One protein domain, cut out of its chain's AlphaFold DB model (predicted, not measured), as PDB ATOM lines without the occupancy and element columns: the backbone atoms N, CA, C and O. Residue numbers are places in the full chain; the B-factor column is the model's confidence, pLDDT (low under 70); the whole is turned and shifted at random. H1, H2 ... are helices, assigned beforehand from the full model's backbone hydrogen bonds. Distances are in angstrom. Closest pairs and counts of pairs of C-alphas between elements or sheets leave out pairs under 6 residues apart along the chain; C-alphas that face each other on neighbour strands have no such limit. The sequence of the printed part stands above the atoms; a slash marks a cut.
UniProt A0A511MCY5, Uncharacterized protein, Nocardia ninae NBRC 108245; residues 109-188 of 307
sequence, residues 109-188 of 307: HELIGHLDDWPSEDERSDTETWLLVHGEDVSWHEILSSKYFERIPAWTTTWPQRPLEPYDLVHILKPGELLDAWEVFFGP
ATOM      1  N   HIS A 109      28.072 -35.095  17.791       86.88
ATOM      2  CA  HIS A 109      28.633 -36.297  18.407       86.88
ATOM      3  C   HIS A 109      28.447 -36.314  19.931       86.88
ATOM      4  O   HIS A 109      28.133 -37.355  20.496       86.88
ATOM      5  N   GLU A 110      28.590 -35.172  20.608       82.62
ATOM      6  CA  GLU A 110      28.278 -35.078  22.041       82.62
ATOM      7  C   GLU A 110      26.785 -35.280  22.317       82.62
ATOM      8  O   GLU A 110      26.438 -35.898  23.323       82.62
ATOM      9  N   LEU A 111      25.914 -34.821  21.411       87.88
ATOM     10  CA  LEU A 111      24.465 -34.954  21.558       87.88
ATOM     11  C   LEU A 111      23.980 -36.396  21.341       87.88
ATOM     12  O   LEU A 111      23.254 -36.924  22.177       87.88
ATOM     13  N   ILE A 112      24.385 -37.046  20.244       92.50
ATOM     14  CA  ILE A 112      23.818 -38.342  19.816       92.50
ATOM     15  C   ILE A 112      24.846 -39.454  19.575       92.50
ATOM     16  O   ILE A 112      24.466 -40.569  19.232       92.50
ATOM     17  N   GLY A 113      26.145 -39.210  19.771       87.56
ATOM     18  CA  GLY A 113      27.221 -40.186  19.503       87.56
ATOM     19  C   GLY A 113      27.187 -41.448  20.356       87.56
ATOM     20  O   GLY A 113      27.833 -42.438  20.023       87.56
ATOM     21  N   HIS A 114      26.421 -41.431  21.441       91.62
ATOM     22  CA  HIS A 114      26.223 -42.572  22.324       91.62
ATOM     23  C   HIS A 114      24.972 -43.400  21.977       91.62
ATOM     24  O   HIS A 114      24.709 -44.395  22.653       91.62
ATOM     25  N   LEU A 115      24.191 -42.992  20.970       92.25
ATOM     26  CA  LEU A 115      22.925 -43.623  20.604       92.25
ATOM     27  C   LEU A 115      23.105 -44.599  19.433       92.25
ATOM     28  O   LEU A 115      23.557 -44.220  18.355       92.25
ATOM     29  N   ASP A 116      22.681 -45.849  19.627       91.31
ATOM     30  CA  ASP A 116      22.639 -46.863  18.558       91.31
ATOM     31  C   ASP A 116      21.350 -46.770  17.707       91.31
ATOM     32  O   ASP A 116      21.329 -47.136  16.527       91.31
ATOM     33  N   ASP A 117      20.259 -46.286  18.306       95.62
ATOM     34  CA  ASP A 117      18.954 -46.018  17.688       95.62
ATOM     35  C   ASP A 117      18.275 -44.849  18.423       95.62
ATOM     36  O   ASP A 117      18.796 -44.395  19.440       95.62
ATOM     37  N   TRP A 118      17.130 -44.366  17.939       93.44
ATOM     38  CA  TRP A 118      16.361 -43.310  18.611       93.44
ATOM     39  C   TRP A 118      15.564 -43.888  19.786       93.44
ATOM     40  O   TRP A 118      14.586 -44.602  19.540       93.44
ATOM     41  N   PRO A 119      15.949 -43.620  21.049       89.12
ATOM     42  CA  PRO A 119      15.290 -44.247  22.187       89.12
ATOM     43  C   PRO A 119      13.925 -43.609  22.483       89.12
ATOM     44  O   PRO A 119      13.044 -44.300  22.994       89.12
ATOM     45  N   SER A 120      13.715 -42.339  22.113       88.94
ATOM     46  CA  SER A 120      12.414 -41.674  22.154       88.94
ATOM     47  C   SER A 120      12.290 -40.547  21.108       88.94
ATOM     48  O   SER A 120      13.203 -40.291  20.319       88.94
ATOM     49  N   GLU A 121      11.120 -39.901  21.067       86.94
ATOM     50  CA  GLU A 121      10.863 -38.717  20.229       86.94
ATOM     51  C   GLU A 121      11.590 -37.466  20.750       86.94
ATOM     52  O   GLU A 121      11.850 -36.530  19.990       86.94
ATOM     53  N   ASP A 122      11.967 -37.465  22.027       79.88
ATOM     54  CA  ASP A 122      12.662 -36.349  22.656       79.88
ATOM     55  C   ASP A 122      14.091 -36.227  22.111       79.88
ATOM     56  O   ASP A 122      14.486 -35.148  21.680       79.88
ATOM     57  N   GLU A 123      14.841 -37.328  21.974       87.31
ATOM     58  CA  GLU A 123      16.180 -37.281  21.372       87.31
ATOM     59  C   GLU A 123      16.132 -36.875  19.892       87.31
ATOM     60  O   GLU A 123      17.056 -36.218  19.402       87.31
ATOM     61  N   ARG A 124      15.053 -37.218  19.171       92.88
ATOM     62  CA  ARG A 124      14.843 -36.726  17.798       92.88
ATOM     63  C   ARG A 124      14.609 -35.223  17.791       92.88
ATOM     64  O   ARG A 124      15.251 -34.529  17.005       92.88
ATOM     65  N   SER A 125      13.742 -34.731  18.673       87.81
ATOM     66  CA  SER A 125      13.407 -33.307  18.801       87.81
ATOM     67  C   SER A 125      14.617 -32.466  19.223       87.81
ATOM     68  O   SER A 125      14.843 -31.378  18.685       87.81
ATOM     69  N   ASP A 126      15.446 -32.985  20.129       87.69
ATOM     70  CA  ASP A 126      16.702 -32.358  20.550       87.69
ATOM     71  C   ASP A 126      17.683 -32.294  19.384       87.69
ATOM     72  O   ASP A 126      18.270 -31.251  19.093       87.69
ATOM     73  N   THR A 127      17.809 -33.392  18.644       93.44
ATOM     74  CA  THR A 127      18.665 -33.432  17.459       93.44
ATOM     75  C   THR A 127      18.176 -32.475  16.378       93.44
ATOM     76  O   THR A 127      18.979 -31.757  15.787       93.44
ATOM     77  N   GLU A 128      16.870 -32.416  16.128       93.38
ATOM     78  CA  GLU A 128      16.266 -31.477  15.187       93.38
ATOM     79  C   GLU A 128      16.567 -30.029  15.587       93.38
ATOM     80  O   GLU A 128      17.051 -29.246  14.768       93.38
ATOM     81  N   THR A 129      16.341 -29.691  16.858       90.12
ATOM     82  CA  THR A 129      16.628 -28.366  17.421       90.12
ATOM     83  C   THR A 129      18.098 -28.007  17.239       90.12
ATOM     84  O   THR A 129      18.423 -26.907  16.783       90.12
ATOM     85  N   TRP A 130      18.998 -28.947  17.529       92.19
ATOM     86  CA  TRP A 130      20.429 -28.766  17.330       92.19
ATOM     87  C   TRP A 130      20.765 -28.506  15.856       92.19
ATOM     88  O   TRP A 130      21.442 -27.529  15.534       92.19
ATOM     89  N   LEU A 131      20.247 -29.331  14.944       91.50
ATOM     90  CA  LEU A 131      20.476 -29.202  13.503       91.50
ATOM     91  C   LEU A 131      19.931 -27.882  12.946       91.50
ATOM     92  O   LEU A 131      20.581 -27.281  12.096       91.50
ATOM     93  N   LEU A 132      18.782 -27.400  13.425       88.75
ATOM     94  CA  LEU A 132      18.229 -26.104  13.022       88.75
ATOM     95  C   LEU A 132      19.154 -24.948  13.418       88.75
ATOM     96  O   LEU A 132      19.412 -24.064  12.606       88.75
ATOM     97  N   VAL A 133      19.692 -24.976  14.640       86.00
ATOM     98  CA  VAL A 133      20.567 -23.912  15.156       86.00
ATOM     99  C   VAL A 133      21.955 -23.943  14.519       86.00
ATOM    100  O   VAL A 133      22.532 -22.898  14.220       86.00
ATOM    101  N   HIS A 134      22.524 -25.131  14.325       83.62
ATOM    102  CA  HIS A 134      23.883 -25.293  13.794       83.62
ATOM    103  C   HIS A 134      23.920 -25.443  12.268       83.62
ATOM    104  O   HIS A 134      24.998 -25.435  11.672       83.62
ATOM    105  N   GLY A 135      22.751 -25.543  11.631       79.12
ATOM    106  CA  GLY A 135      22.579 -25.765  10.200       79.12
ATOM    107  C   GLY A 135      21.970 -24.595   9.417       79.12
ATOM    108  O   GLY A 135      21.546 -24.810   8.286       79.12
ATOM    109  N   GLU A 136      21.917 -23.371   9.959       68.56
ATOM    110  CA  GLU A 136      21.259 -22.213   9.307       68.56
ATOM    111  C   GLU A 136      21.752 -21.914   7.872       68.56
ATOM    112  O   GLU A 136      20.985 -21.429   7.045       68.56
ATOM    113  N   ASP A 137      23.000 -22.261   7.540       65.12
ATOM    114  CA  ASP A 137      23.591 -22.068   6.204       65.12
ATOM    115  C   ASP A 137      23.669 -23.369   5.374       65.12
ATOM    116  O   ASP A 137      24.416 -23.462   4.392       65.12
ATOM    117  N   VAL A 138      22.939 -24.410   5.780       68.19
ATOM    118  CA  VAL A 138      23.051 -25.756   5.214       68.19
ATOM    119  C   VAL A 138      21.964 -26.026   4.190       68.19
ATOM    120  O   VAL A 138      20.770 -26.026   4.480       68.19
ATOM    121  N   SER A 139      22.388 -26.363   2.973       72.00
ATOM    122  CA  SER A 139      21.511 -27.040   2.025       72.00
ATOM    123  C   SER A 139      21.410 -28.514   2.416       72.00
ATOM    124  O   SER A 139      22.240 -29.333   2.024       72.00
ATOM    125  N   TRP A 140      20.380 -28.880   3.179       72.00
ATOM    126  CA  TRP A 140      20.105 -30.278   3.555       72.00
ATOM    127  C   TRP A 140      19.948 -31.201   2.333       72.00
ATOM    128  O   TRP A 140      20.229 -32.395   2.397       72.00
ATOM    129  N   HIS A 141      19.586 -30.637   1.176       66.62
ATOM    130  CA  HIS A 141      19.572 -31.351  -0.098       66.62
ATOM    131  C   HIS A 141      20.980 -31.729  -0.591       66.62
ATOM    132  O   HIS A 141      21.171 -32.816  -1.136       66.62
ATOM    133  N   GLU A 142      21.984 -30.870  -0.381       65.69
ATOM    134  CA  GLU A 142      23.374 -31.177  -0.742       65.69
ATOM    135  C   GLU A 142      23.905 -32.365   0.056       65.69
ATOM    136  O   GLU A 142      24.558 -33.225  -0.535       65.69
ATOM    137  N   ILE A 143      23.531 -32.461   1.340       65.81
ATOM    138  CA  ILE A 143      23.878 -33.599   2.197       65.81
ATOM    139  C   ILE A 143      23.473 -34.913   1.519       65.81
ATOM    140  O   ILE A 143      24.295 -35.805   1.306       65.81
ATOM    141  N   LEU A 144      22.221 -34.982   1.073       61.19
ATOM    142  CA  LEU A 144      21.599 -36.194   0.540       61.19
ATOM    143  C   LEU A 144      21.928 -36.491  -0.925       61.19
ATOM    144  O   LEU A 144      21.818 -37.628  -1.372       61.19
ATOM    145  N   SER A 145      22.334 -35.478  -1.687       56.66
ATOM    146  CA  SER A 145      22.688 -35.624  -3.107       56.66
ATOM    147  C   SER A 145      24.110 -36.152  -3.344       56.66
ATOM    148  O   SER A 145      24.495 -36.396  -4.491       56.66
ATOM    149  N   SER A 146      24.909 -36.365  -2.291       59.19
ATOM    150  CA  SER A 146      26.221 -36.997  -2.455       59.19
ATOM    151  C   SER A 146      26.118 -38.500  -2.703       59.19
ATOM    152  O   SER A 146      25.269 -39.201  -2.161       59.19
ATOM    153  N   LYS A 147      27.088 -39.014  -3.466       54.59
ATOM    154  CA  LYS A 147      27.326 -40.442  -3.758       54.59
ATOM    155  C   LYS A 147      27.353 -41.381  -2.538       54.59
ATOM    156  O   LYS A 147      27.388 -42.593  -2.706       54.59
ATOM    157  N   TYR A 148      27.392 -40.847  -1.319       52.59
ATOM    158  CA  TYR A 148      27.399 -41.626  -0.080       52.59
ATOM    159  C   TYR A 148      25.989 -41.970   0.423       52.59
ATOM    160  O   TYR A 148      25.842 -42.854   1.262       52.59
ATOM    161  N   PHE A 149      24.954 -41.351  -0.151       60.97
ATOM    162  CA  PHE A 149      23.551 -41.559   0.206       60.97
ATOM    163  C   PHE A 149      22.788 -42.526  -0.709       60.97
ATOM    164  O   PHE A 149      21.571 -42.655  -0.597       60.97
ATOM    165  N   GLU A 150      23.494 -43.320  -1.523       55.75
ATOM    166  CA  GLU A 150      22.914 -44.455  -2.269       55.75
ATOM    167  C   GLU A 150      22.277 -45.532  -1.355       55.75
ATOM    168  O   GLU A 150      21.643 -46.468  -1.840       55.75
ATOM    169  N   ARG A 151      22.442 -45.412  -0.028       51.53
ATOM    170  CA  ARG A 151      21.888 -46.312   0.993       51.53
ATOM    171  C   ARG A 151      20.533 -45.891   1.556       51.53
ATOM    172  O   ARG A 151      19.871 -46.741   2.148       51.53
ATOM    173  N   ILE A 152      20.099 -44.638   1.379       55.47
ATOM    174  CA  ILE A 152      18.744 -44.275   1.805       55.47
ATOM    175  C   ILE A 152      17.753 -44.958   0.850       55.47
ATOM    176  O   ILE A 152      17.919 -44.873  -0.370       55.47
ATOM    177  N   PRO A 153      16.709 -45.626   1.374       55.28
ATOM    178  CA  PRO A 153      15.702 -46.277   0.552       55.28
ATOM    179  C   PRO A 153      15.138 -45.347  -0.526       55.28
ATOM    180  O   PRO A 153      14.684 -44.249  -0.226       55.28
ATOM    181  N   ALA A 154      15.083 -45.814  -1.776       52.72
ATOM    182  CA  ALA A 154      14.653 -45.015  -2.929       52.72
ATOM    183  C   ALA A 154      13.279 -44.319  -2.761       52.72
ATOM    184  O   ALA A 154      13.007 -43.328  -3.436       52.72
ATOM    185  N   TRP A 155      12.419 -44.782  -1.844       54.41
ATOM    186  CA  TRP A 155      11.124 -44.155  -1.564       54.41
ATOM    187  C   TRP A 155      11.219 -42.785  -0.862       54.41
ATOM    188  O   TRP A 155      10.280 -41.994  -0.955       54.41
ATOM    189  N   THR A 156      12.337 -42.439  -0.220       52.88
ATOM    190  CA  THR A 156      12.555 -41.078   0.313       52.88
ATOM    191  C   THR A 156      12.846 -40.079  -0.811       52.88
ATOM    192  O   THR A 156      12.376 -38.947  -0.772       52.88
ATOM    193  N   THR A 157      13.522 -40.516  -1.881       51.59
ATOM    194  CA  THR A 157      13.788 -39.693  -3.077       51.59
ATOM    195  C   THR A 157      12.557 -39.498  -3.966       51.59
ATOM    196  O   THR A 157      12.562 -38.643  -4.850       51.59
ATOM    197  N   THR A 158      11.478 -40.253  -3.723       51.62
ATOM    198  CA  THR A 158      10.203 -40.087  -4.433       51.62
ATOM    199  C   THR A 158       9.278 -39.031  -3.830       51.62
ATOM    200  O   THR A 158       8.185 -38.881  -4.359       51.62
ATOM    201  N   TRP A 159       9.676 -38.298  -2.779       52.91
ATOM    202  CA  TRP A 159       8.932 -37.141  -2.251       52.91
ATOM    203  C   TRP A 159       9.254 -35.889  -3.073       52.91
ATOM    204  O   TRP A 159      10.237 -35.202  -2.793       52.91
ATOM    205  N   PRO A 160       8.478 -35.542  -4.109       51.75
ATOM    206  CA  PRO A 160       8.924 -34.567  -5.077       51.75
ATOM    207  C   PRO A 160       8.076 -33.326  -4.855       51.75
ATOM    208  O   PRO A 160       7.062 -33.233  -5.524       51.75
ATOM    209  N   GLN A 161       8.396 -32.445  -3.896       60.94
ATOM    210  CA  GLN A 161       7.913 -31.043  -3.893       60.94
ATOM    211  C   GLN A 161       8.489 -30.164  -2.755       60.94
ATOM    212  O   GLN A 161       8.447 -28.946  -2.914       60.94
ATOM    213  N   ARG A 162       9.012 -30.699  -1.633       67.19
ATOM    214  CA  ARG A 162       9.565 -29.861  -0.542       67.19
ATOM    215  C   ARG A 162      11.045 -30.148  -0.246       67.19
ATOM    216  O   ARG A 162      11.447 -31.304  -0.384       67.19
ATOM    217  N   PRO A 163      11.852 -29.132   0.129       69.62
ATOM    218  CA  PRO A 163      13.192 -29.354   0.667       69.62
ATOM    219  C   PRO A 163      13.098 -30.260   1.894       69.62
ATOM    220  O   PRO A 163      12.162 -30.114   2.677       69.62
ATOM    221  N   LEU A 164      14.041 -31.186   2.041       74.06
ATOM    222  CA  LEU A 164      14.140 -31.981   3.261       74.06
ATOM    223  C   LEU A 164      14.645 -31.082   4.390       74.06
ATOM    224  O   LEU A 164      15.585 -30.309   4.197       74.06
ATOM    225  N   GLU A 165      13.986 -31.168   5.534       83.88
ATOM    226  CA  GLU A 165      14.264 -30.384   6.737       83.88
ATOM    227  C   GLU A 165      14.937 -31.274   7.797       83.88
ATOM    228  O   GLU A 165      14.881 -32.505   7.689       83.88
ATOM    229  N   PRO A 166      15.567 -30.698   8.838       89.19
ATOM    230  CA  PRO A 166      16.117 -31.464   9.959       89.19
ATOM    231  C   PRO A 166      15.161 -32.520  10.523       89.19
ATOM    232  O   PRO A 166      15.587 -33.648  10.770       89.19
ATOM    233  N   TYR A 167      13.867 -32.190  10.613       89.50
ATOM    234  CA  TYR A 167      12.799 -33.118  10.986       89.50
ATOM    235  C   TYR A 167      12.822 -34.407  10.153       89.50
ATOM    236  O   TYR A 167      12.779 -35.509  10.696       89.50
ATOM    237  N   ASP A 168      12.920 -34.290   8.826       86.44
ATOM    238  CA  ASP A 168      12.911 -35.451   7.939       86.44
ATOM    239  C   ASP A 168      14.161 -36.316   8.165       86.44
ATOM    240  O   ASP A 168      14.081 -37.543   8.159       86.44
ATOM    241  N   LEU A 169      15.317 -35.693   8.409       86.56
ATOM    242  CA  LEU A 169      16.583 -36.400   8.608       86.56
ATOM    243  C   LEU A 169      16.573 -37.252   9.873       86.56
ATOM    244  O   LEU A 169      16.905 -38.434   9.798       86.56
ATOM    245  N   VAL A 170      16.150 -36.682  11.006       92.00
ATOM    246  CA  VAL A 170      16.066 -37.426  12.274       92.00
ATOM    247  C   VAL A 170      14.998 -38.519  12.221       92.00
ATOM    248  O   VAL A 170      15.077 -39.481  12.976       92.00
ATOM    249  N   HIS A 171      14.019 -38.421  11.313       90.19
ATOM    250  CA  HIS A 171      12.992 -39.444  11.099       90.19
ATOM    251  C   HIS A 171      13.407 -40.562  10.133       90.19
ATOM    252  O   HIS A 171      12.916 -41.687  10.251       90.19
ATOM    253  N   ILE A 172      14.318 -40.277   9.202       86.62
ATOM    254  CA  ILE A 172      14.775 -41.218   8.170       86.62
ATOM    255  C   ILE A 172      16.040 -41.971   8.598       86.62
ATOM    256  O   ILE A 172      16.158 -43.160   8.305       86.62
ATOM    257  N   LEU A 173      16.984 -41.285   9.240       87.38
ATOM    258  CA  LEU A 173      18.315 -41.804   9.554       87.38
ATOM    259  C   LEU A 173      18.402 -42.258  11.002       87.38
ATOM    260  O   LEU A 173      17.815 -41.635  11.882       87.38
ATOM    261  N   LYS A 174      19.186 -43.305  11.265       92.69
ATOM    262  CA  LYS A 174      19.634 -43.622  12.628       92.69
ATOM    263  C   LYS A 174      20.655 -42.589  13.121       92.69
ATOM    264  O   LYS A 174      21.318 -41.972  12.284       92.69
ATOM    265  N   PRO A 175      20.867 -42.447  14.443       94.00
ATOM    266  CA  PRO A 175      21.848 -41.505  14.983       94.00
ATOM    267  C   PRO A 175      23.244 -41.646  14.360       94.00
ATOM    268  O   PRO A 175      23.807 -40.660  13.896       94.00
ATOM    269  N   GLY A 176      23.766 -42.874  14.246       88.56
ATOM    270  CA  GLY A 176      25.065 -43.130  13.610       88.56
ATOM    271  C   GLY A 176      25.120 -42.738  12.127       88.56
ATOM    272  O   GLY A 176      26.100 -42.158  11.679       88.56
ATOM    273  N   GLU A 177      24.047 -42.977  11.368       87.62
ATOM    274  CA  GLU A 177      23.977 -42.599   9.948       87.62
ATOM    275  C   GLU A 177      23.894 -41.078   9.772       87.62
ATOM    276  O   GLU A 177      24.490 -40.516   8.852       87.62
ATOM    277  N   LEU A 178      23.161 -40.407  10.664       88.69
ATOM    278  CA  LEU A 178      23.075 -38.955  10.705       88.69
ATOM    279  C   LEU A 178      24.419 -38.328  11.095       88.69
ATOM    280  O   LEU A 178      24.802 -37.326  10.498       88.69
ATOM    281  N   LEU A 179      25.149 -38.920  12.043       88.00
ATOM    282  CA  LEU A 179      26.503 -38.496  12.399       88.00
ATOM    283  C   LEU A 179      27.470 -38.664  11.237       88.00
ATOM    284  O   LEU A 179      28.152 -37.705  10.903       88.00
ATOM    285  N   ASP A 180      27.484 -39.823  10.581       80.81
ATOM    286  CA  ASP A 180      28.332 -40.058   9.410       80.81
ATOM    287  C   ASP A 180      28.042 -39.020   8.316       80.81
ATOM    288  O   ASP A 180      28.950 -38.403   7.752       80.81
ATOM    289  N   ALA A 181      26.761 -38.772   8.040       79.44
ATOM    290  CA  ALA A 181      26.339 -37.748   7.098       79.44
ATOM    291  C   ALA A 181      26.791 -36.349   7.524       79.44
ATOM    292  O   ALA A 181      27.337 -35.590   6.722       79.44
ATOM    293  N   TRP A 182      26.587 -36.004   8.792       82.75
ATOM    294  CA  TRP A 182      26.990 -34.721   9.342       82.75
ATOM    295  C   TRP A 182      28.505 -34.542   9.285       82.75
ATOM    296  O   TRP A 182      28.976 -33.508   8.832       82.75
ATOM    297  N   GLU A 183      29.297 -35.542   9.658       78.25
ATOM    298  CA  GLU A 183      30.758 -35.492   9.643       78.25
ATOM    299  C   GLU A 183      31.319 -35.370   8.223       78.25
ATOM    300  O   GLU A 183      32.243 -34.591   7.986       78.25
ATOM    301  N   VAL A 184      30.722 -36.040   7.238       71.44
ATOM    302  CA  VAL A 184      31.120 -35.880   5.831       71.44
ATOM    303  C   VAL A 184      30.938 -34.426   5.360       71.44
ATOM    304  O   VAL A 184      31.793 -33.872   4.652       71.44
ATOM    305  N   PHE A 185      29.850 -33.770   5.771       70.25
ATOM    306  CA  PHE A 185      29.493 -32.429   5.296       70.25
ATOM    307  C   PHE A 185      29.950 -31.272   6.188       70.25
ATOM    308  O   PHE A 185      30.195 -30.176   5.675       70.25
ATOM    309  N   PHE A 186      30.156 -31.508   7.477       71.06
ATOM    310  CA  PHE A 186      30.459 -30.506   8.507       71.06
ATOM    311  C   PHE A 186      31.639 -30.878   9.391       71.06
ATOM    312  O   PHE A 186      32.245 -29.989   9.989       71.06
ATOM    313  N   GLY A 187      32.008 -32.155   9.427       69.19
ATOM    314  CA  GLY A 187      33.187 -32.615  10.134       69.19
ATOM    315  C   GLY A 187      34.485 -32.066   9.532       69.19
ATOM    316  O   GLY A 187      34.526 -31.593   8.383       69.19
ATOM    317  N   PRO A 188      35.570 -32.096  10.320       68.69
ATOM    318  CA  PRO A 188      36.884 -31.719   9.838       68.69
ATOM    319  C   PRO A 188      37.283 -32.632   8.676       68.69
ATOM    320  O   PRO A 188      37.321 -33.853   8.800       68.69
TER     321      PRO A 188
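Overview. This is residues 109 to 188 of the 307 residues of an uncharacterized protein of Nocardia ninae NBRC 108245 (UniProt A0A511MCY5). Two longer helices, H2 and H5, run nearly the same way with a gap between them; short H1 touches both on one side of the gap, and H4 packs on H2 on the other side. H3 crosses near the later part of H5, and the long loop of residues 146 to 165 swings round from H3 to H4 on the side of the domain far from H1. The printed part has 80 residues with five named helices, H1 to H5 in chain order, and no named strand: the class is all helix. It is compact, with a radius of gyration of the C-alphas of 12.1 A, and rounded, spanning 31 by 27 by 20 A.

Arrangement. H1, residues 109 to 112, only just touches H2, residues 121 to 134, with 3 pairs of C-alphas within 8 A; the closest are Leu 111 and Thr 127, 7.3 A. H2 and H4, residues 166 to 172, touch at a steep tilt of 43 degrees, opposite ways; their closest C-alphas, Glu 128 and Pro 166, are 5.2 A apart. H5, residues 175 to 186, touches H1 with residues 175 to 179 alone, closest at the C-alphas of Ile 112 and Pro 175, 6.1 A. H2 and H5 are near each other. H3, residues 140 to 145, only just touches H5, with 3 pairs of C-alphas within 8 A, about perpendicular at 86 degrees; the closest C-alphas are Ile 143 and Phe 185, 6.5 A. H1 is apart from H3 and H4. Every O i to N i+4 pair is within hydrogen-bond range in H2, H4 and H5, and 1 of 2 in H3; H1 is too short for such a pair.

Along the chain. H1 begins at C-alpha 109, (28.633, -36.297, 18.407). H2 is 19.8 A long and H5 15.4 A. H5 ends at C-alpha 186, (30.459, -30.506, 8.507).

Size, cuts and confidence. The C-alphas farthest apart, His 114 and Gln 161, are 34.0 A apart. The printed part has no cut; the link from H3 to H4 is long. Mean pLDDT of the printed part is 76.9, and residues 136 to 138, 141 to 163 and 187 to 188 are under 70.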